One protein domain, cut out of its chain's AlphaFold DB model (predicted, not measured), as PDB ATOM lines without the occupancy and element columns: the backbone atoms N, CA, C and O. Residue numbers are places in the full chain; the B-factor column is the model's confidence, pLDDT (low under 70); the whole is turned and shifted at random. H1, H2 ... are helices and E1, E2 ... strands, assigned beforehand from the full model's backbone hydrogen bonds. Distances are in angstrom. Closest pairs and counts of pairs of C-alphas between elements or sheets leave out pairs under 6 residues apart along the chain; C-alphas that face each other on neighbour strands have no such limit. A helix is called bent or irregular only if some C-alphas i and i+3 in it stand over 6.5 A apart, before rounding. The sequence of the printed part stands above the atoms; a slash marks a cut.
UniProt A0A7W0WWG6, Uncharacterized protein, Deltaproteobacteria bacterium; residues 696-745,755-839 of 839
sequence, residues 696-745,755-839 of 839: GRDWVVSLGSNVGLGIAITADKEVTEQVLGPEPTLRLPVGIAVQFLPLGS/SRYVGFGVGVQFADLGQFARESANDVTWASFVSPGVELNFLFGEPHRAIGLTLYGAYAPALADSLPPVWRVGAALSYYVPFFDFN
ATOM      1  N   GLY A 696      61.016  47.745  13.753       64.88
ATOM      2  CA  GLY A 696      61.871  47.795  12.567       64.88
ATOM      3  C   GLY A 696      63.309  47.424  12.932       64.88
ATOM      4  O   GLY A 696      63.827  47.990  13.891       64.88
ATOM      5  N   ARG A 697      63.967  46.593  12.099       65.62
ATOM      6  CA  ARG A 697      65.361  46.082  12.212       65.62
ATOM      7  C   ARG A 697      65.552  44.747  12.926       65.62
ATOM      8  O   ARG A 697      66.677  44.255  12.903       65.62
ATOM      9  N   ASP A 698      64.500  44.153  13.470       73.44
ATOM     10  CA  ASP A 698      64.640  42.909  14.217       73.44
ATOM     11  C   ASP A 698      63.998  41.717  13.501       73.44
ATOM     12  O   ASP A 698      63.204  41.854  12.560       73.44
ATOM     13  N   TRP A 699      64.395  40.530  13.949       83.06
ATOM     14  CA  TRP A 699      63.736  39.282  13.611       83.06
ATOM     15  C   TRP A 699      62.559  39.089  14.557       83.06
ATOM     16  O   TRP A 699      62.742  38.963  15.761       83.06
ATOM     17  N   VAL A 700      61.356  39.028  14.005       84.75
ATOM     18  CA  VAL A 700      60.138  38.782  14.770       84.75
ATOM     19  C   VAL A 700      59.777  37.311  14.620       84.75
ATOM     20  O   VAL A 700      59.374  36.871  13.543       84.75
ATOM     21  N   VAL A 701      59.925  36.538  15.692       87.06
ATOM     22  CA  VAL A 701      59.375  35.179  15.771       87.06
ATOM     23  C   VAL A 701      57.974  35.297  16.327       87.06
ATOM     24  O   VAL A 701      57.768  35.934  17.345       87.06
ATOM     25  N   SER A 702      56.985  34.710  15.680       85.56
ATOM     26  CA  SER A 702      55.600  35.020  15.993       85.56
ATOM     27  C   SER A 702      54.711  33.802  15.885       85.56
ATOM     28  O   SER A 702      54.837  33.019  14.950       85.56
ATOM     29  N   LEU A 703      53.835  33.621  16.865       85.69
ATOM     30  CA  LEU A 703      52.742  32.662  16.817       85.69
ATOM     31  C   LEU A 703      51.522  33.436  16.331       85.69
ATOM     32  O   LEU A 703      51.057  34.342  17.019       85.69
ATOM     33  N   GLY A 704      51.025  33.134  15.140       86.31
ATOM     34  CA  GLY A 704      50.022  33.981  14.508       86.31
ATOM     35  C   GLY A 704      49.311  33.328  13.341       86.31
ATOM     36  O   GLY A 704      49.474  32.135  13.073       86.31
ATOM     37  N   SER A 705      48.517  34.150  12.656       83.00
ATOM     38  CA  SER A 705      47.787  33.767  11.459       83.00
ATOM     39  C   SER A 705      47.905  34.795  10.342       83.00
ATOM     40  O   SER A 705      47.636  35.981  10.527       83.00
ATOM     41  N   ASN A 706      48.275  34.331   9.150       88.44
ATOM     42  CA  ASN A 706      48.209  35.105   7.912       88.44
ATOM     43  C   ASN A 706      46.801  34.993   7.313       88.44
ATOM     44  O   ASN A 706      46.578  34.248   6.357       88.44
ATOM     45  N   VAL A 707      45.835  35.714   7.886       89.38
ATOM     46  CA  VAL A 707      44.434  35.663   7.441       89.38
ATOM     47  C   VAL A 707      44.327  36.257   6.044       89.38
ATOM     48  O   VAL A 707      44.665  37.419   5.843       89.38
ATOM     49  N   GLY A 708      43.858  35.492   5.063       90.69
ATOM     50  CA  GLY A 708      43.903  35.958   3.681       90.69
ATOM     51  C   GLY A 708      42.972  35.260   2.715       90.69
ATOM     52  O   GLY A 708      42.423  34.192   2.986       90.69
ATOM     53  N   LEU A 709      42.833  35.884   1.549       93.44
ATOM     54  CA  LEU A 709      42.199  35.295   0.378       93.44
ATOM     55  C   LEU A 709      43.300  34.895  -0.595       93.44
ATOM     56  O   LEU A 709      44.162  35.699  -0.948       93.44
ATOM     57  N   GLY A 710      43.284  33.640  -1.008       91.31
ATOM     58  CA  GLY A 710      44.266  33.098  -1.924       91.31
ATOM     59  C   GLY A 710      43.658  32.289  -3.038       91.31
ATOM     60  O   GLY A 710      42.446  32.141  -3.140       91.31
ATOM     61  N   ILE A 711      44.550  31.780  -3.863       94.25
ATOM     62  CA  ILE A 711      44.274  30.846  -4.931       94.25
ATOM     63  C   ILE A 711      45.168  29.635  -4.677       94.25
ATOM     64  O   ILE A 711      46.373  29.803  -4.470       94.25
ATOM     65  N   ALA A 712      44.586  28.439  -4.669       93.69
ATOM     66  CA  ALA A 712      45.309  27.183  -4.503       93.69
ATOM     67  C   ALA A 712      45.130  26.290  -5.726       93.69
ATOM     68  O   ALA A 712      44.051  26.234  -6.309       93.69
ATOM     69  N   ILE A 713      46.177  25.551  -6.058       92.19
ATOM     70  CA  ILE A 713      46.087  24.351  -6.876       92.19
ATOM     71  C   ILE A 713      46.090  23.172  -5.909       92.19
ATOM     72  O   ILE A 713      46.950  23.073  -5.025       92.19
ATOM     73  N   THR A 714      45.106  22.301  -6.073       89.81
ATOM     74  CA  THR A 714      44.949  21.097  -5.267       89.81
ATOM     75  C   THR A 714      45.591  19.932  -6.014       89.81
ATOM     76  O   THR A 714      45.166  19.583  -7.112       89.81
ATOM     77  N   ALA A 715      46.641  19.353  -5.440       84.25
ATOM     78  CA  ALA A 715      47.263  18.136  -5.939       84.25
ATOM     79  C   ALA A 715      46.633  16.936  -5.223       84.25
ATOM     80  O   ALA A 715      46.914  16.685  -4.046       84.25
ATOM     81  N   ASP A 716      45.769  16.221  -5.940       76.88
ATOM     82  CA  ASP A 716      45.228  14.933  -5.517       76.88
ATOM     83  C   ASP A 716      46.128  13.802  -6.049       76.88
ATOM     84  O   ASP A 716      46.568  13.832  -7.200       76.88
ATOM     85  N   LYS A 717      46.437  12.818  -5.200       66.62
ATOM     86  CA  LYS A 717      47.226  11.639  -5.587       66.62
ATOM     87  C   LYS A 717      46.419  10.636  -6.409       66.62
ATOM     88  O   LYS A 717      47.037   9.858  -7.130       66.62
ATOM     89  N   GLU A 718      45.093  10.615  -6.287       67.94
ATOM     90  CA  GLU A 718      44.250   9.612  -6.954       67.94
ATOM     91  C   GLU A 718      43.703  10.098  -8.305       67.94
ATOM     92  O   GLU A 718      43.446   9.290  -9.198       67.94
ATOM     93  N   VAL A 719      43.620  11.414  -8.515       57.62
ATOM     94  CA  VAL A 719      43.146  12.016  -9.770       57.62
ATOM     95  C   VAL A 719      44.338  12.479 -10.612       57.62
ATOM     96  O   VAL A 719      44.571  13.665 -10.822       57.62
ATOM     97  N   THR A 720      45.120  11.520 -11.109       52.50
ATOM     98  CA  THR A 720      46.382  11.756 -11.844       52.50
ATOM     99  C   THR A 720      46.243  12.551 -13.163       52.50
ATOM    100  O   THR A 720      47.252  12.821 -13.808       52.50
ATOM    101  N   GLU A 721      45.043  12.972 -13.583       57.88
ATOM    102  CA  GLU A 721      44.838  13.679 -14.865       57.88
ATOM    103  C   GLU A 721      44.044  14.992 -14.799       57.88
ATOM    104  O   GLU A 721      44.021  15.728 -15.786       57.88
ATOM    105  N   GLN A 722      43.440  15.361 -13.665       57.59
ATOM    106  CA  GLN A 722      42.774  16.661 -13.535       57.59
ATOM    107  C   GLN A 722      43.459  17.493 -12.464       57.59
ATOM    108  O   GLN A 722      43.095  17.464 -11.292       57.59
ATOM    109  N   VAL A 723      44.436  18.295 -12.898       62.72
ATOM    110  CA  VAL A 723      44.816  19.500 -12.159       62.72
ATOM    111  C   VAL A 723      43.573  20.383 -12.140       62.72
ATOM    112  O   VAL A 723      43.273  21.071 -13.119       62.72
ATOM    113  N   LEU A 724      42.807  20.301 -11.050       65.25
ATOM    114  CA  LEU A 724      41.708  21.219 -10.799       65.25
ATOM    115  C   LEU A 724      42.287  22.632 -10.862       65.25
ATOM    116  O   LEU A 724      43.360  22.913 -10.318       65.25
ATOM    117  N   GLY A 725      41.616  23.487 -11.633       76.38
ATOM    118  CA  GLY A 725      42.058  24.854 -11.852       76.38
ATOM    119  C   GLY A 725      42.223  25.621 -10.535       76.38
ATOM    120  O   GLY A 725      41.772  25.168  -9.488       76.38
ATOM    121  N   PRO A 726      42.864  26.797 -10.576       87.50
ATOM    122  CA  PRO A 726      43.040  27.645  -9.402       87.50
ATOM    123  C   PRO A 726      41.720  27.860  -8.637       87.50
ATOM    124  O   PRO A 726      40.805  28.509  -9.147       87.50
ATOM    125  N   GLU A 727      41.631  27.354  -7.406       88.00
ATOM    126  CA  GLU A 727      40.453  27.501  -6.546       88.00
ATOM    127  C   GLU A 727      40.627  28.692  -5.596       88.00
ATOM    128  O   GLU A 727      41.672  28.802  -4.945       88.00
ATOM    129  N   PRO A 728      39.629  29.585  -5.459       89.69
ATOM    130  CA  PRO A 728      39.673  30.634  -4.453       89.69
ATOM    131  C   PRO A 728      39.586  30.025  -3.048       89.69
ATOM    132  O   PRO A 728      38.705  29.229  -2.725       89.69
ATOM    133  N   THR A 729      40.506  30.428  -2.180       89.31
ATOM    134  CA  THR A 729      40.713  29.839  -0.863       89.31
ATOM    135  C   THR A 729      40.752  30.903   0.228       89.31
ATOM    136  O   THR A 729      41.665  31.723   0.246       89.31
ATOM    137  N   LEU A 730      39.813  30.869   1.181       90.12
ATOM    138  CA  LEU A 730      39.951  31.590   2.454       90.12
ATOM    139  C   LEU A 730      40.937  30.845   3.364       90.12
ATOM    140  O   LEU A 730      40.713  29.667   3.651       90.12
ATOM    141  N   ARG A 731      42.004  31.507   3.814       91.75
ATOM    142  CA  ARG A 731      43.056  30.919   4.656       91.75
ATOM    143  C   ARG A 731      43.099  31.580   6.023       91.75
ATOM    144  O   ARG A 731      43.090  32.806   6.119       91.75
ATOM    145  N   LEU A 732      43.162  30.755   7.064       92.44
ATOM    146  CA  LEU A 732      43.418  31.169   8.442       92.44
ATOM    147  C   LEU A 732      44.459  30.211   9.049       92.44
ATOM    148  O   LEU A 732      44.137  29.436   9.956       92.44
ATOM    149  N   PRO A 733      45.698  30.215   8.523       93.06
ATOM    150  CA  PRO A 733      46.748  29.314   8.973       93.06
ATOM    151  C   PRO A 733      47.136  29.677  10.402       93.06
ATOM    152  O   PRO A 733      47.280  30.851  10.709       93.06
ATOM    153  N   VAL A 734      47.304  28.704  11.286       92.12
ATOM    154  CA  VAL A 734      47.851  28.905  12.629       92.12
ATOM    155  C   VAL A 734      49.230  28.270  12.645       92.12
ATOM    156  O   VAL A 734      49.389  27.082  12.343       92.12
ATOM    157  N   GLY A 735      50.238  29.084  12.941       92.75
ATOM    158  CA  GLY A 735      51.623  28.683  12.772       92.75
ATOM    159  C   GLY A 735      52.622  29.573  13.484       92.75
ATOM    160  O   GLY A 735      52.276  30.599  14.071       92.75
ATOM    161  N   ILE A 736      53.879  29.154  13.402       90.56
ATOM    162  CA  ILE A 736      55.032  29.933  13.840       90.56
ATOM    163  C   ILE A 736      55.646  30.579  12.600       90.56
ATOM    164  O   ILE A 736      56.015  29.878  11.660       90.56
ATOM    165  N   ALA A 737      55.773  31.901  12.601       92.25
ATOM    166  CA  ALA A 737      56.384  32.680  11.537       92.25
ATOM    167  C   ALA A 737      57.616  33.428  12.048       92.25
ATOM    168  O   ALA A 737      57.564  34.117  13.064       92.25
ATOM    169  N   VAL A 738      58.716  33.323  11.311       91.06
ATOM    170  CA  VAL A 738      59.932  34.110  11.503       91.06
ATOM    171  C   VAL A 738      59.956  35.179  10.421       91.06
ATOM    172  O   VAL A 738      60.027  34.865   9.234       91.06
ATOM    173  N   GLN A 739      59.854  36.441  10.820       91.25
ATOM    174  CA  GLN A 739      59.752  37.588   9.925       91.25
ATOM    175  C   GLN A 739      60.955  38.500  10.109       91.25
ATOM    176  O   GLN A 739      61.304  38.874  11.223       91.25
ATOM    177  N   PHE A 740      61.567  38.896   9.005       90.19
ATOM    178  CA  PHE A 740      62.564  39.944   8.963       90.19
ATOM    179  C   PHE A 740      61.941  41.211   8.382       90.19
ATOM    180  O   PHE A 740      61.387  41.211   7.278       90.19
ATOM    181  N   LEU A 741      62.048  42.306   9.133       85.38
ATOM    182  CA  LEU A 741      61.528  43.617   8.754       85.38
ATOM    183  C   LEU A 741      62.710  44.563   8.459       85.38
ATOM    184  O   LEU A 741      63.144  45.298   9.357       85.38
ATOM    185  N   PRO A 742      63.277  44.545   7.231       75.81
ATOM    186  CA  PRO A 742      64.397  45.400   6.877       75.81
ATOM    187  C   PRO A 742      63.994  46.874   6.916       75.81
ATOM    188  O   PRO A 742      62.850  47.256   6.671       75.81
ATOM    189  N   LEU A 743      64.986  47.705   7.227       64.44
ATOM    190  CA  LEU A 743      64.911  49.158   7.325       64.44
ATOM    191  C   LEU A 743      64.034  49.814   6.242       64.44
ATOM    192  O   LEU A 743      64.417  49.867   5.077       64.44
ATOM    193  N   GLY A 744      62.977  50.506   6.671       53.66
ATOM    194  CA  GLY A 744      62.734  51.842   6.135       53.66
ATOM    195  C   GLY A 744      63.926  52.704   6.551       53.66
ATOM    196  O   GLY A 744      64.258  52.768   7.738       53.66
ATOM    197  N   SER A 745      64.649  53.271   5.583       47.38
ATOM    198  CA  SER A 745      65.781  54.168   5.834       47.38
ATOM    199  C   SER A 745      65.434  55.140   6.966       47.38
ATOM    200  O   SER A 745      64.388  55.786   6.926       47.38
ATOM    201  N   SER A 755      57.098  55.484   5.082       57.62
ATOM    202  CA  SER A 755      58.114  54.546   4.636       57.62
ATOM    203  C   SER A 755      57.416  53.218   4.372       57.62
ATOM    204  O   SER A 755      56.990  52.544   5.307       57.62
ATOM    205  N   ARG A 756      57.243  52.863   3.098       65.75
ATOM    206  CA  ARG A 756      56.733  51.551   2.695       65.75
ATOM    207  C   ARG A 756      57.794  50.514   3.061       65.75
ATOM    208  O   ARG A 756      58.904  50.585   2.541       65.75
ATOM    209  N   TYR A 757      57.473  49.587   3.961       75.19
ATOM    210  CA  TYR A 757      58.366  48.484   4.306       75.19
ATOM    211  C   TYR A 757      58.125  47.317   3.347       75.19
ATOM    212  O   TYR A 757      56.987  47.076   2.941       75.19
ATOM    213  N   VAL A 758      59.201  46.611   2.997       85.88
ATOM    214  CA  VAL A 758      59.145  45.308   2.327       85.88
ATOM    215  C   VAL A 758      59.805  44.298   3.258       85.88
ATOM    216  O   VAL A 758      61.027  44.235   3.334       85.88
ATOM    217  N   GLY A 759      59.000  43.568   4.025       88.88
ATOM    218  CA  GLY A 759      59.451  42.481   4.890       88.88
ATOM    219  C   GLY A 759      59.466  41.144   4.164       88.88
ATOM    220  O   GLY A 759      58.717  40.944   3.210       88.88
ATOM    221  N   PHE A 760      60.288  40.215   4.644       93.06
ATOM    222  CA  PHE A 760      60.201  38.812   4.243       93.06
ATOM    223  C   PHE A 760      59.995  37.944   5.479       93.06
ATOM    224  O   PHE A 760      60.483  38.269   6.555       93.06
ATOM    225  N   GLY A 761      59.295  36.826   5.348       92.94
ATOM    226  CA  GLY A 761      59.154  35.876   6.440       92.94
ATOM    227  C   GLY A 761      58.961  34.455   5.956       92.94
ATOM    228  O   GLY A 761      58.488  34.225   4.847       92.94
ATOM    229  N   VAL A 762      59.312  33.504   6.811       95.75
ATOM    230  CA  VAL A 762      59.063  32.077   6.606       95.75
ATOM    231  C   VAL A 762      58.197  31.585   7.753       95.75
ATOM    232  O   VAL A 762      58.468  31.902   8.909       95.75
ATOM    233  N   GLY A 763      57.140  30.846   7.441       94.19
ATOM    234  CA  GLY A 763      56.224  30.281   8.421       94.19
ATOM    235  C   GLY A 763      56.109  28.773   8.297       94.19
ATOM    236  O   GLY A 763      56.179  28.227   7.199       94.19
ATOM    237  N   VAL A 764      55.902  28.110   9.430       95.06
ATOM    238  CA  VAL A 764      55.421  26.731   9.493       95.06
ATOM    239  C   VAL A 764      54.043  26.769  10.136       95.06
ATOM    240  O   VAL A 764      53.899  27.204  11.279       95.06
ATOM    241  N   GLN A 765      53.030  26.328   9.400       95.19
ATOM    242  CA  GLN A 765      51.678  26.156   9.919       95.19
ATOM    243  C   GLN A 765      51.473  24.718  10.389       95.19
ATOM    244  O   GLN A 765      52.047  23.782   9.832       95.19
ATOM    245  N   PHE A 766      50.631  24.551  11.401       93.12
ATOM    246  CA  PHE A 766      50.207  23.241  11.900       93.12
ATOM    247  C   PHE A 766      48.689  23.044  11.828       93.12
ATOM    248  O   PHE A 766      48.219  21.918  11.972       93.12
ATOM    249  N   ALA A 767      47.921  24.107  11.577       93.19
ATOM    250  CA  ALA A 767      46.484  24.058  11.320       93.19
ATOM    251  C   ALA A 767      46.085  25.164  10.328       93.19
ATOM    252  O   ALA A 767      46.749  26.197  10.269       93.19
ATOM    253  N   ASP A 768      44.991  24.988   9.585       93.38
ATOM    254  CA  ASP A 768      44.371  26.046   8.774       93.38
ATOM    255  C   ASP A 768      42.884  26.128   9.111       93.38
ATOM    256  O   ASP A 768      42.082  25.320   8.654       93.38
ATOM    257  N   LEU A 769      42.494  27.117   9.918       89.12
ATOM    258  CA  LEU A 769      41.104  27.277  10.348       89.12
ATOM    259  C   LEU A 769      40.173  27.659   9.187       89.12
ATOM    260  O   LEU A 769      38.959  27.479   9.284       89.12
ATOM    261  N   GLY A 770      40.729  28.144   8.073       86.25
ATOM    262  CA  GLY A 770      39.971  28.507   6.880       86.25
ATOM    263  C   GLY A 770      39.293  27.307   6.231       86.25
ATOM    264  O   GLY A 770      38.275  27.472   5.561       86.25
ATOM    265  N   GLN A 771      39.796  26.096   6.473       86.38
ATOM    266  CA  GLN A 771      39.196  24.869   5.959       86.38
ATOM    267  C   GLN A 771      37.829  24.577   6.613       86.38
ATOM    268  O   GLN A 771      36.874  24.240   5.920       86.38
ATOM    269  N   PHE A 772      37.694  24.838   7.918       82.88
ATOM    270  CA  PHE A 772      36.445  24.661   8.675       82.88
ATOM    271  C   PHE A 772      35.436  25.788   8.447       82.88
ATOM    272  O   PHE A 772      34.254  25.646   8.735       82.88
ATOM    273  N   ALA A 773      35.896  26.940   7.959       79.94
ATOM    274  CA  ALA A 773      34.995  28.016   7.567       79.94
ATOM    275  C   ALA A 773      34.268  27.704   6.247       79.94
ATOM    276  O   ALA A 773      33.190  28.241   6.007       79.94
ATOM    277  N   ARG A 774      34.858  26.863   5.386       75.69
ATOM    278  CA  ARG A 774      34.270  26.477   4.092       75.69
ATOM    279  C   ARG A 774      33.337  25.294   4.216       75.69
ATOM    280  O   ARG A 774      32.260  25.291   3.631       75.69
ATOM    281  N   GLU A 775      33.772  24.297   4.967       74.31
ATOM    282  CA  GLU A 775      32.999  23.098   5.220       74.31
ATOM    283  C   GLU A 775      32.412  23.234   6.610       74.31
ATOM    284  O   GLU A 775      33.152  23.320   7.584       74.31
ATOM    285  N   SER A 776      31.086  23.291   6.708       67.31
ATOM    286  CA  SER A 776      30.346  23.320   7.971       67.31
ATOM    287  C   SER A 776      30.511  21.991   8.724       67.31
ATOM    288  O   SER A 776      29.576  21.197   8.838       67.31
ATOM    289  N   ALA A 777      31.728  21.714   9.177       70.69
ATOM    290  CA  ALA A 777      32.099  20.517   9.895       70.69
ATOM    291  C   ALA A 777      31.753  20.721  11.371       70.69
ATOM    292  O   ALA A 777      32.372  21.522  12.070       70.69
ATOM    293  N   ASN A 778      30.749  19.984  11.844       70.62
ATOM    294  CA  ASN A 778      30.360  19.999  13.255       70.62
ATOM    295  C   ASN A 778      31.310  19.153  14.126       70.62
ATOM    296  O   ASN A 778      31.360  19.333  15.341       70.62
ATOM    297  N   ASP A 779      32.107  18.280  13.497       76.00
ATOM    298  CA  ASP A 779      32.944  17.282  14.158       76.00
ATOM    299  C   ASP A 779      34.423  17.440  13.783       76.00
ATOM    300  O   ASP A 779      34.963  16.735  12.933       76.00
ATOM    301  N   VAL A 780      35.105  18.370  14.450       75.25
ATOM    302  CA  VAL A 780      36.558  18.540  14.308       75.25
ATOM    303  C   VAL A 780      37.280  17.482  15.144       75.25
ATOM    304  O   VAL A 780      37.095  17.403  16.358       75.25
ATOM    305  N   THR A 781      38.116  16.669  14.501       83.94
ATOM    306  CA  THR A 781      39.016  15.715  15.165       83.94
ATOM    307  C   THR A 781      40.455  16.188  15.009       83.94
ATOM    308  O   THR A 781      40.751  17.001  14.138       83.94
ATOM    309  N   TRP A 782      41.389  15.665  15.805       80.69
ATOM    310  CA  TRP A 782      42.811  15.983  15.621       80.69
ATOM    311  C   TRP A 782      43.320  15.627  14.220       80.69
ATOM    312  O   TRP A 782      44.087  16.392  13.640       80.69
ATOM    313  N   ALA A 783      42.840  14.518  13.650       84.62
ATOM    314  CA  ALA A 783      43.202  14.093  12.301       84.62
ATOM    315  C   ALA A 783      42.712  15.074  11.225       84.62
ATOM    316  O   ALA A 783      43.423  15.293  10.250       84.62
ATOM    317  N   SER A 784      41.540  15.692  11.420       85.50
ATOM    318  CA  SER A 784      41.011  16.716  10.513       85.50
ATOM    319  C   SER A 784      41.478  18.138  10.848       85.50
ATOM    320  O   SER A 784      41.355  19.034  10.021       85.50
ATOM    321  N   PHE A 785      42.051  18.372  12.032       86.62
ATOM    322  CA  PHE A 785      42.582  19.669  12.463       86.62
ATOM    323  C   PHE A 785      44.022  19.922  12.024       86.62
ATOM    324  O   PHE A 785      44.353  21.038  11.621       86.62
ATOM    325  N   VAL A 786      44.880  18.903  12.100       91.00
ATOM    326  CA  VAL A 786      46.310  19.050  11.822       91.00
ATOM    327  C   VAL A 786      46.541  19.208  10.316       91.00
ATOM    328  O   VAL A 786      46.375  18.275   9.535       91.00
ATOM    329  N   SER A 787      46.943  20.415   9.920       94.25
ATOM    330  CA  SER A 787      47.201  20.834   8.539       94.25
ATOM    331  C   SER A 787      48.619  21.415   8.437       94.25
ATOM    332  O   SER A 787      48.804  22.640   8.444       94.25
ATOM    333  N   PRO A 788      49.656  20.552   8.417       95.56
ATOM    334  CA  PRO A 788      51.035  20.997   8.343       95.56
ATOM    335  C   PRO A 788      51.299  21.672   7.000       95.56
ATOM    336  O   PRO A 788      50.833  21.227   5.950       95.56
ATOM    337  N   GLY A 789      52.079  22.742   7.026       96.12
ATOM    338  CA  GLY A 789      52.417  23.481   5.823       96.12
ATOM    339  C   GLY A 789      53.527  24.487   6.054       96.12
ATOM    340  O   GLY A 789      53.914  24.768   7.187       96.12
ATOM    341  N   VAL A 790      54.032  25.031   4.956       96.69
ATOM    342  CA  VAL A 790      55.074  26.054   4.940       96.69
ATOM    343  C   VAL A 790      54.589  27.277   4.182       96.69
ATOM    344  O   VAL A 790      53.843  27.163   3.207       96.69
ATOM    345  N   GLU A 791      55.026  28.448   4.628       96.75
ATOM    346  CA  GLU A 791      54.652  29.739   4.063       96.75
ATOM    347  C   GLU A 791      55.889  30.604   3.821       96.75
ATOM    348  O   GLU A 791      56.782  30.676   4.664       96.75
ATOM    349  N   LEU A 792      55.920  31.297   2.688       97.31
ATOM    350  CA  LEU A 792      56.859  32.366   2.370       97.31
ATOM    351  C   LEU A 792      56.059  33.659   2.239       97.31
ATOM    352  O   LEU A 792      55.217  33.785   1.354       97.31
ATOM    353  N   ASN A 793      56.322  34.612   3.121       94.69
ATOM    354  CA  ASN A 793      55.550  35.838   3.266       94.69
ATOM    355  C   ASN A 793      56.366  37.034   2.774       94.69
ATOM    356  O   ASN A 793      57.453  37.290   3.288       94.69
ATOM    357  N   PHE A 794      55.823  37.802   1.834       94.81
ATOM    358  CA  PHE A 794      56.351  39.102   1.419       94.81
ATOM    359  C   PHE A 794      55.437  40.190   1.969       94.81
ATOM    360  O   PHE A 794      54.314  40.345   1.503       94.81
ATOM    361  N   LEU A 795      55.889  40.908   2.992       91.25
ATOM    362  CA  LEU A 795      55.088  41.870   3.747       91.25
ATOM    363  C   LEU A 795      55.257  43.275   3.169       91.25
ATOM    364  O   LEU A 795      56.379  43.750   3.036       91.25
ATOM    365  N   PHE A 796      54.156  43.965   2.898       90.44
ATOM    366  CA  PHE A 796      54.115  45.334   2.396       90.44
ATOM    367  C   PHE A 796      53.334  46.235   3.355       90.44
ATOM    368  O   PHE A 796      52.321  45.827   3.920       90.44
ATOM    369  N   GLY A 797      53.759  47.488   3.496       86.31
ATOM    370  CA  GLY A 797      53.058  48.480   4.320       86.31
ATOM    371  C   GLY A 797      53.768  48.743   5.641       86.31
ATOM    372  O   GLY A 797      54.988  48.655   5.703       86.31
ATOM    373  N   GLU A 798      53.027  49.131   6.675       81.75
ATOM    374  CA  GLU A 798      53.586  49.448   7.995       81.75
ATOM    375  C   GLU A 798      53.654  48.181   8.866       81.75
ATOM    376  O   GLU A 798      52.764  47.340   8.758       81.75
ATOM    377  N   PRO A 799      54.634  48.027   9.780       76.56
ATOM    378  CA  PRO A 799      54.785  46.808  10.587       76.56
ATOM    379  C   PRO A 799      53.530  46.385  11.360       76.56
ATOM    380  O   PRO A 799      53.326  45.197  11.589       76.56
ATOM    381  N   HIS A 800      52.688  47.347  11.749       74.50
ATOM    382  CA  HIS A 800      51.440  47.123  12.483       74.50
ATOM    383  C   HIS A 800      50.201  46.960  11.576       74.50
ATOM    384  O   HIS A 800      49.116  46.688  12.078       74.50
ATOM    385  N   ARG A 801      50.351  47.148  10.256       79.69
ATOM    386  CA  ARG A 801      49.307  47.041   9.216       79.69
ATOM    387  C   ARG A 801      49.890  46.430   7.938       79.69
ATOM    388  O   ARG A 801      49.737  46.976   6.844       79.69
ATOM    389  N   ALA A 802      50.625  45.334   8.086       83.88
ATOM    390  CA  ALA A 802      51.307  44.709   6.965       83.88
ATOM    391  C   ALA A 802      50.328  43.848   6.153       83.88
ATOM    392  O   ALA A 802      49.683  42.942   6.685       83.88
ATOM    393  N   ILE A 803      50.250  44.119   4.852       89.88
ATOM    394  CA  ILE A 803      49.588  43.262   3.869       89.88
ATOM    395  C   ILE A 803      50.666  42.373   3.256       89.88
ATOM    396  O   ILE A 803      51.643  42.869   2.705       89.88
ATOM    397  N   GLY A 804      50.512  41.064   3.371       91.69
ATOM    398  CA  GLY A 804      51.419  40.058   2.843       91.69
ATOM    399  C   GLY A 804      50.954  39.472   1.512       91.69
ATOM    400  O   GLY A 804      49.771  39.186   1.337       91.69
ATOM    401  N   LEU A 805      51.893  39.235   0.598       96.31
ATOM    402  CA  LEU A 805      51.755  38.219  -0.442       96.31
ATOM    403  C   LEU A 805      52.420  36.936   0.061       96.31
ATOM    404  O   LEU A 805      53.626  36.912   0.300       96.31
ATOM    405  N   THR A 806      51.636  35.879   0.208       96.50
ATOM    406  CA  THR A 806      52.039  34.635   0.862       96.50
ATOM    407  C   THR A 806      52.038  33.499  -0.138       96.50
ATOM    408  O   THR A 806      50.980  33.137  -0.640       96.50
ATOM    409  N   LEU A 807      53.198  32.913  -0.419       97.44
ATOM    410  CA  LEU A 807      53.300  31.648  -1.147       97.44
ATOM    411  C   LEU A 807      53.264  30.511  -0.136       97.44
ATOM    412  O   LEU A 807      53.956  30.580   0.877       97.44
ATOM    413  N   TYR A 808      52.480  29.470  -0.382       97.12
ATOM    414  CA  TYR A 808      52.323  28.400   0.595       97.12
ATOM    415  C   TYR A 808      52.188  27.024  -0.041       97.12
ATOM    416  O   TYR A 808      51.714  26.877  -1.169       97.12
ATOM    417  N   GLY A 809      52.580  26.018   0.733       96.69
ATOM    418  CA  GLY A 809      52.319  24.609   0.474       96.69
ATOM    419  C   GLY A 809      51.840  23.956   1.764       96.69
ATOM    420  O   GLY A 809      52.572  23.952   2.751       96.69
ATOM    421  N   ALA A 810      50.617  23.437   1.775       96.12
ATOM    422  CA  ALA A 810      49.978  22.904   2.971       96.12
ATOM    423  C   ALA A 810      49.215  21.612   2.687       96.12
ATOM    424  O   ALA A 810      48.564  21.476   1.653       96.12
ATOM    425  N   TYR A 811      49.259  20.681   3.630       94.75
ATOM    426  CA  TYR A 811      48.437  19.481   3.621       94.75
ATOM    427  C   TYR A 811      47.083  19.784   4.259       94.75
ATOM    428  O   TYR A 811      47.031  20.191   5.418       94.75
ATOM    429  N   ALA A 812      45.991  19.587   3.528       93.31
ATOM    430  CA  ALA A 812      44.635  19.689   4.047       93.31
ATOM    431  C   ALA A 812      44.095  18.270   4.296       93.31
ATOM    432  O   ALA A 812      43.917  17.516   3.334       93.31
ATOM    433  N   PRO A 813      43.865  17.869   5.558       90.81
ATOM    434  CA  PRO A 813      43.288  16.566   5.852       90.81
ATOM    435  C   PRO A 813      41.827  16.484   5.387       90.81
ATOM    436  O   PRO A 813      41.150  17.498   5.217       90.81
ATOM    437  N   ALA A 814      41.332  15.256   5.230       86.88
ATOM    438  CA  ALA A 814      39.926  14.983   4.967       86.88
ATOM    439  C   ALA A 814      39.046  15.546   6.100       86.88
ATOM    440  O   ALA A 814      39.189  15.160   7.263       86.88
ATOM    441  N   LEU A 815      38.148  16.473   5.767       78.94
ATOM    442  CA  LEU A 815      37.201  17.078   6.715       78.94
ATOM    443  C   LEU A 815      35.904  16.271   6.852       78.94
ATOM    444  O   LEU A 815      35.215  16.379   7.866       78.94
ATOM    445  N   ALA A 816      35.614  15.425   5.864       75.19
ATOM    446  CA  ALA A 816      34.514  14.473   5.845       75.19
ATOM    447  C   ALA A 816      34.989  13.146   5.238       75.19
ATOM    448  O   ALA A 816      35.910  13.139   4.420       75.19
ATOM    449  N   ASP A 817      34.309  12.043   5.566       72.75
ATOM    450  CA  ASP A 817      34.586  10.694   5.030       72.75
ATOM    451  C   ASP A 817      34.573  10.620   3.488       72.75
ATOM    452  O   ASP A 817      34.993   9.620   2.908       72.75
ATOM    453  N   SER A 818      34.051  11.650   2.817       64.25
ATOM    454  CA  SER A 818      33.877  11.713   1.368       64.25
ATOM    455  C   SER A 818      34.986  12.439   0.608       64.25
ATOM    456  O   SER A 818      34.984  12.366  -0.618       64.25
ATOM    457  N   LEU A 819      35.883  13.174   1.274       78.00
ATOM    458  CA  LEU A 819      36.928  13.943   0.590       78.00
ATOM    459  C   LEU A 819      38.308  13.365   0.907       78.00
ATOM    460  O   LEU A 819      38.641  13.237   2.086       78.00
ATOM    461  N   PRO A 820      39.125  13.022  -0.103       86.12
ATOM    462  CA  PRO A 820      40.490  12.597   0.147       86.12
ATOM    463  C   PRO A 820      41.302  13.756   0.746       86.12
ATOM    464  O   PRO A 820      41.003  14.930   0.500       86.12
ATOM    465  N   PRO A 821      42.338  13.463   1.543       90.00
ATOM    466  CA  PRO A 821      43.288  14.483   1.948       90.00
ATOM    467  C   PRO A 821      44.058  14.998   0.731       90.00
ATOM    468  O   PRO A 821      44.462  14.223  -0.136       90.00
ATOM    469  N   VAL A 822      44.321  16.301   0.689       91.81
ATOM    470  CA  VAL A 822      44.921  16.944  -0.484       91.81
ATOM    471  C   VAL A 822      46.073  17.865  -0.115       91.81
ATOM    472  O   VAL A 822      46.078  18.499   0.940       91.81
ATOM    473  N   TRP A 823      47.052  17.987  -1.012       93.38
ATOM    474  CA  TRP A 823      48.071  19.030  -0.907       93.38
ATOM    475  C   TRP A 823      47.608  20.277  -1.648       93.38
ATOM    476  O   TRP A 823      47.239  20.219  -2.816       93.38
ATOM    477  N   ARG A 824      47.646  21.420  -0.969       93.62
ATOM    478  CA  ARG A 824      47.322  22.730  -1.528       93.62
ATOM    479  C   ARG A 824      48.602  23.523  -1.691       93.62
ATOM    480  O   ARG A 824      49.300  23.773  -0.709       93.62
ATOM    481  N   VAL A 825      48.892  23.935  -2.916       95.19
ATOM    482  CA  VAL A 825      49.998  24.846  -3.223       95.19
ATOM    483  C   VAL A 825      49.411  26.094  -3.847       95.19
ATOM    484  O   VAL A 825      48.642  26.006  -4.802       95.19
ATOM    485  N   GLY A 826      49.722  27.260  -3.300       95.75
ATOM    486  CA  GLY A 826      49.033  28.472  -3.708       95.75
ATOM    487  C   GLY A 826      49.728  29.765  -3.336       95.75
ATOM    488  O   GLY A 826      50.812  29.789  -2.750       95.75
ATOM    489  N   ALA A 827      49.053  30.853  -3.681       96.62
ATOM    490  CA  ALA A 827      49.411  32.203  -3.282       96.62
ATOM    491  C   ALA A 827      48.212  32.867  -2.599       96.62
ATOM    492  O   ALA A 827      47.072  32.647  -3.003       96.62
ATOM    493  N   ALA A 828      48.441  33.675  -1.571       96.25
ATOM    494  CA  ALA A 828      47.396  34.396  -0.858       96.25
ATOM    495  C   ALA A 828      47.773  35.857  -0.642       96.25
ATOM    496  O   ALA A 828      48.914  36.167  -0.313       96.25
ATOM    497  N   LEU A 829      46.794  36.745  -0.792       95.56
ATOM    498  CA  LEU A 829      46.864  38.090  -0.251       95.56
ATOM    499  C   LEU A 829      46.357  38.019   1.190       95.56
ATOM    500  O   LEU A 829      45.170  37.790   1.431       95.56
ATOM    501  N   SER A 830      47.267  38.154   2.146       92.31
ATOM    502  CA  SER A 830      46.979  37.995   3.567       92.31
ATOM    503  C   SER A 830      47.201  39.281   4.340       92.31
ATOM    504  O   SER A 830      48.087  40.066   4.037       92.31
ATOM    505  N   TYR A 831      46.424  39.476   5.387       88.12
ATOM    506  CA  TYR A 831      46.696  40.429   6.441       88.12
ATOM    507  C   TYR A 831      47.269  39.664   7.628       88.12
ATOM    508  O   TYR A 831      46.671  38.689   8.091       88.12
ATOM    509  N   TYR A 832      48.447  40.067   8.099       80.12
ATOM    510  CA  TYR A 832      49.080  39.331   9.181       80.12
ATOM    511  C   TYR A 832      48.474  39.705  10.539       80.12
ATOM    512  O   TYR A 832      48.528  40.862  10.952       80.12
ATOM    513  N   VAL A 833      47.921  38.710  11.235       80.94
ATOM    514  CA  VAL A 833      47.344  38.828  12.577       80.94
ATOM    515  C   VAL A 833      48.193  37.997  13.542       80.94
ATOM    516  O   VAL A 833      47.998  36.782  13.649       80.94
ATOM    517  N   PRO A 834      49.174  38.599  14.230       77.88
ATOM    518  CA  PRO A 834      49.887  37.889  15.283       77.88
ATOM    519  C   PRO A 834      48.975  37.601  16.476       77.88
ATOM    520  O   PRO A 834      48.120  38.412  16.818       77.88
ATOM    521  N   PHE A 835      49.186  36.463  17.134       75.19
ATOM    522  CA  PHE A 835      48.664  36.219  18.481       75.19
ATOM    523  C   PHE A 835      49.718  36.584  19.526       75.19
ATOM    524  O   PHE A 835      49.415  37.244  20.512       75.19
ATOM    525  N   PHE A 836      50.967  36.191  19.266       75.50
ATOM    526  CA  PHE A 836      52.128  36.508  20.087       75.50
ATOM    527  C   PHE A 836      53.317  36.797  19.192       75.50
ATOM    528  O   PHE A 836      53.579  36.053  18.250       75.50
ATOM    529  N   ASP A 837      54.077  37.828  19.532       76.38
ATOM    530  CA  ASP A 837      55.322  38.143  18.856       76.38
ATOM    531  C   ASP A 837      56.473  38.198  19.861       76.38
ATOM    532  O   ASP A 837      56.431  38.919  20.858       76.38
ATOM    533  N   PHE A 838      57.531  37.469  19.551       76.56
ATOM    534  CA  PHE A 838      58.787  37.410  20.272       76.56
ATOM    535  C   PHE A 838      59.853  38.149  19.462       76.56
ATOM    536  O   PHE A 838      60.013  37.908  18.262       76.56
ATOM    537  N   ASN A 839      60.569  39.047  20.138       67.19
ATOM    538  CA  ASN A 839      61.715  39.776  19.596       67.19
ATOM    539  C   ASN A 839      63.020  39.272  20.229       67.19
ATOM    540  O   ASN A 839      63.019  38.962  21.454       67.19
TER     541      ASN A 839
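AT A GLANCE: This is residues 696 to 745 and 755 to 839 of the 839 residues of an uncharacterized protein of Deltaproteobacteria bacterium (UniProt A0A7W0WWG6). This is a narrow closed barrel of six bent strands, E1, E3, E4, E5, E6 and E7, with the short strand E2 paired onto E1 and two tiny helices, H1 and H2, at one end. The links of residues 716 to 726 and 813 to 821 lie at that end too; the cut and both ends of the printed part lie at the other. The 135 printed residues, mostly strand, run E1 E2 E3 E4 H1 H2 E5 E6 E7, with neighbour strands antiparallel. The whole is compact, radius of gyration of the C-alphas 15.7 A, yet elongated, spanning 52 by 30 by 20 A.

HOW THE PARTS SIT: Start at E1, residues 699 to 715, which bends by 86 degrees at residue 711. On one side of it find E3, residues 733 to 740, with N 702 and O 737 2.7 A apart, and its hairpin partner E2, residues 727 to 731, with N 710 and O 729 2.8 A apart. Beyond E3 come E4, residues 757 to 768, with N 738 and O 762 at 2.8 A, then E5, residues 786 to 798, with N 763 and O 791 at 2.8 A. E6, residues 801 to 812, follows with N 792 and O 807 at 2.8 A, then E7, residues 822 to 838, with N 806 and O 828 at 2.8 A; E5, E6 and E7 form a meander, each strand the antiparallel neighbour of the one before. N 711 and O 827, 2.8 A apart, close the ring. H1, residues 770 to 774, lies outside the barrel at a height over the sheet of 7.1 A, only just over E2, with 3 C-alphas there; their closest C-alphas, Arg 731 and Gly 770, are 4.5 A apart. H2, residues 782 to 785, is on the barrel and apart from H1. H1's one O i to N i+4 pair is within hydrogen-bond range; H2 is too short for one.

IN THESE COORDINATES: Find C-alpha 699 at (63.736, 39.282, 13.611); E1 runs 33.2 A to C-alpha 715. E5 covers 31.5 A, and E7 covers 32.3 A to C-alpha 838 at (58.787, 37.410, 20.272).

THE WHOLE: Ser 745 and Asp 817 have the C-alphas farthest apart, 53.5 A. Residues 746 to 754 are not printed, and C-alphas 745 and 755 are 7.8 A apart. The link from E1 to E2 is long, 11 residues, and its residues 717 to 724 have pLDDT under 70.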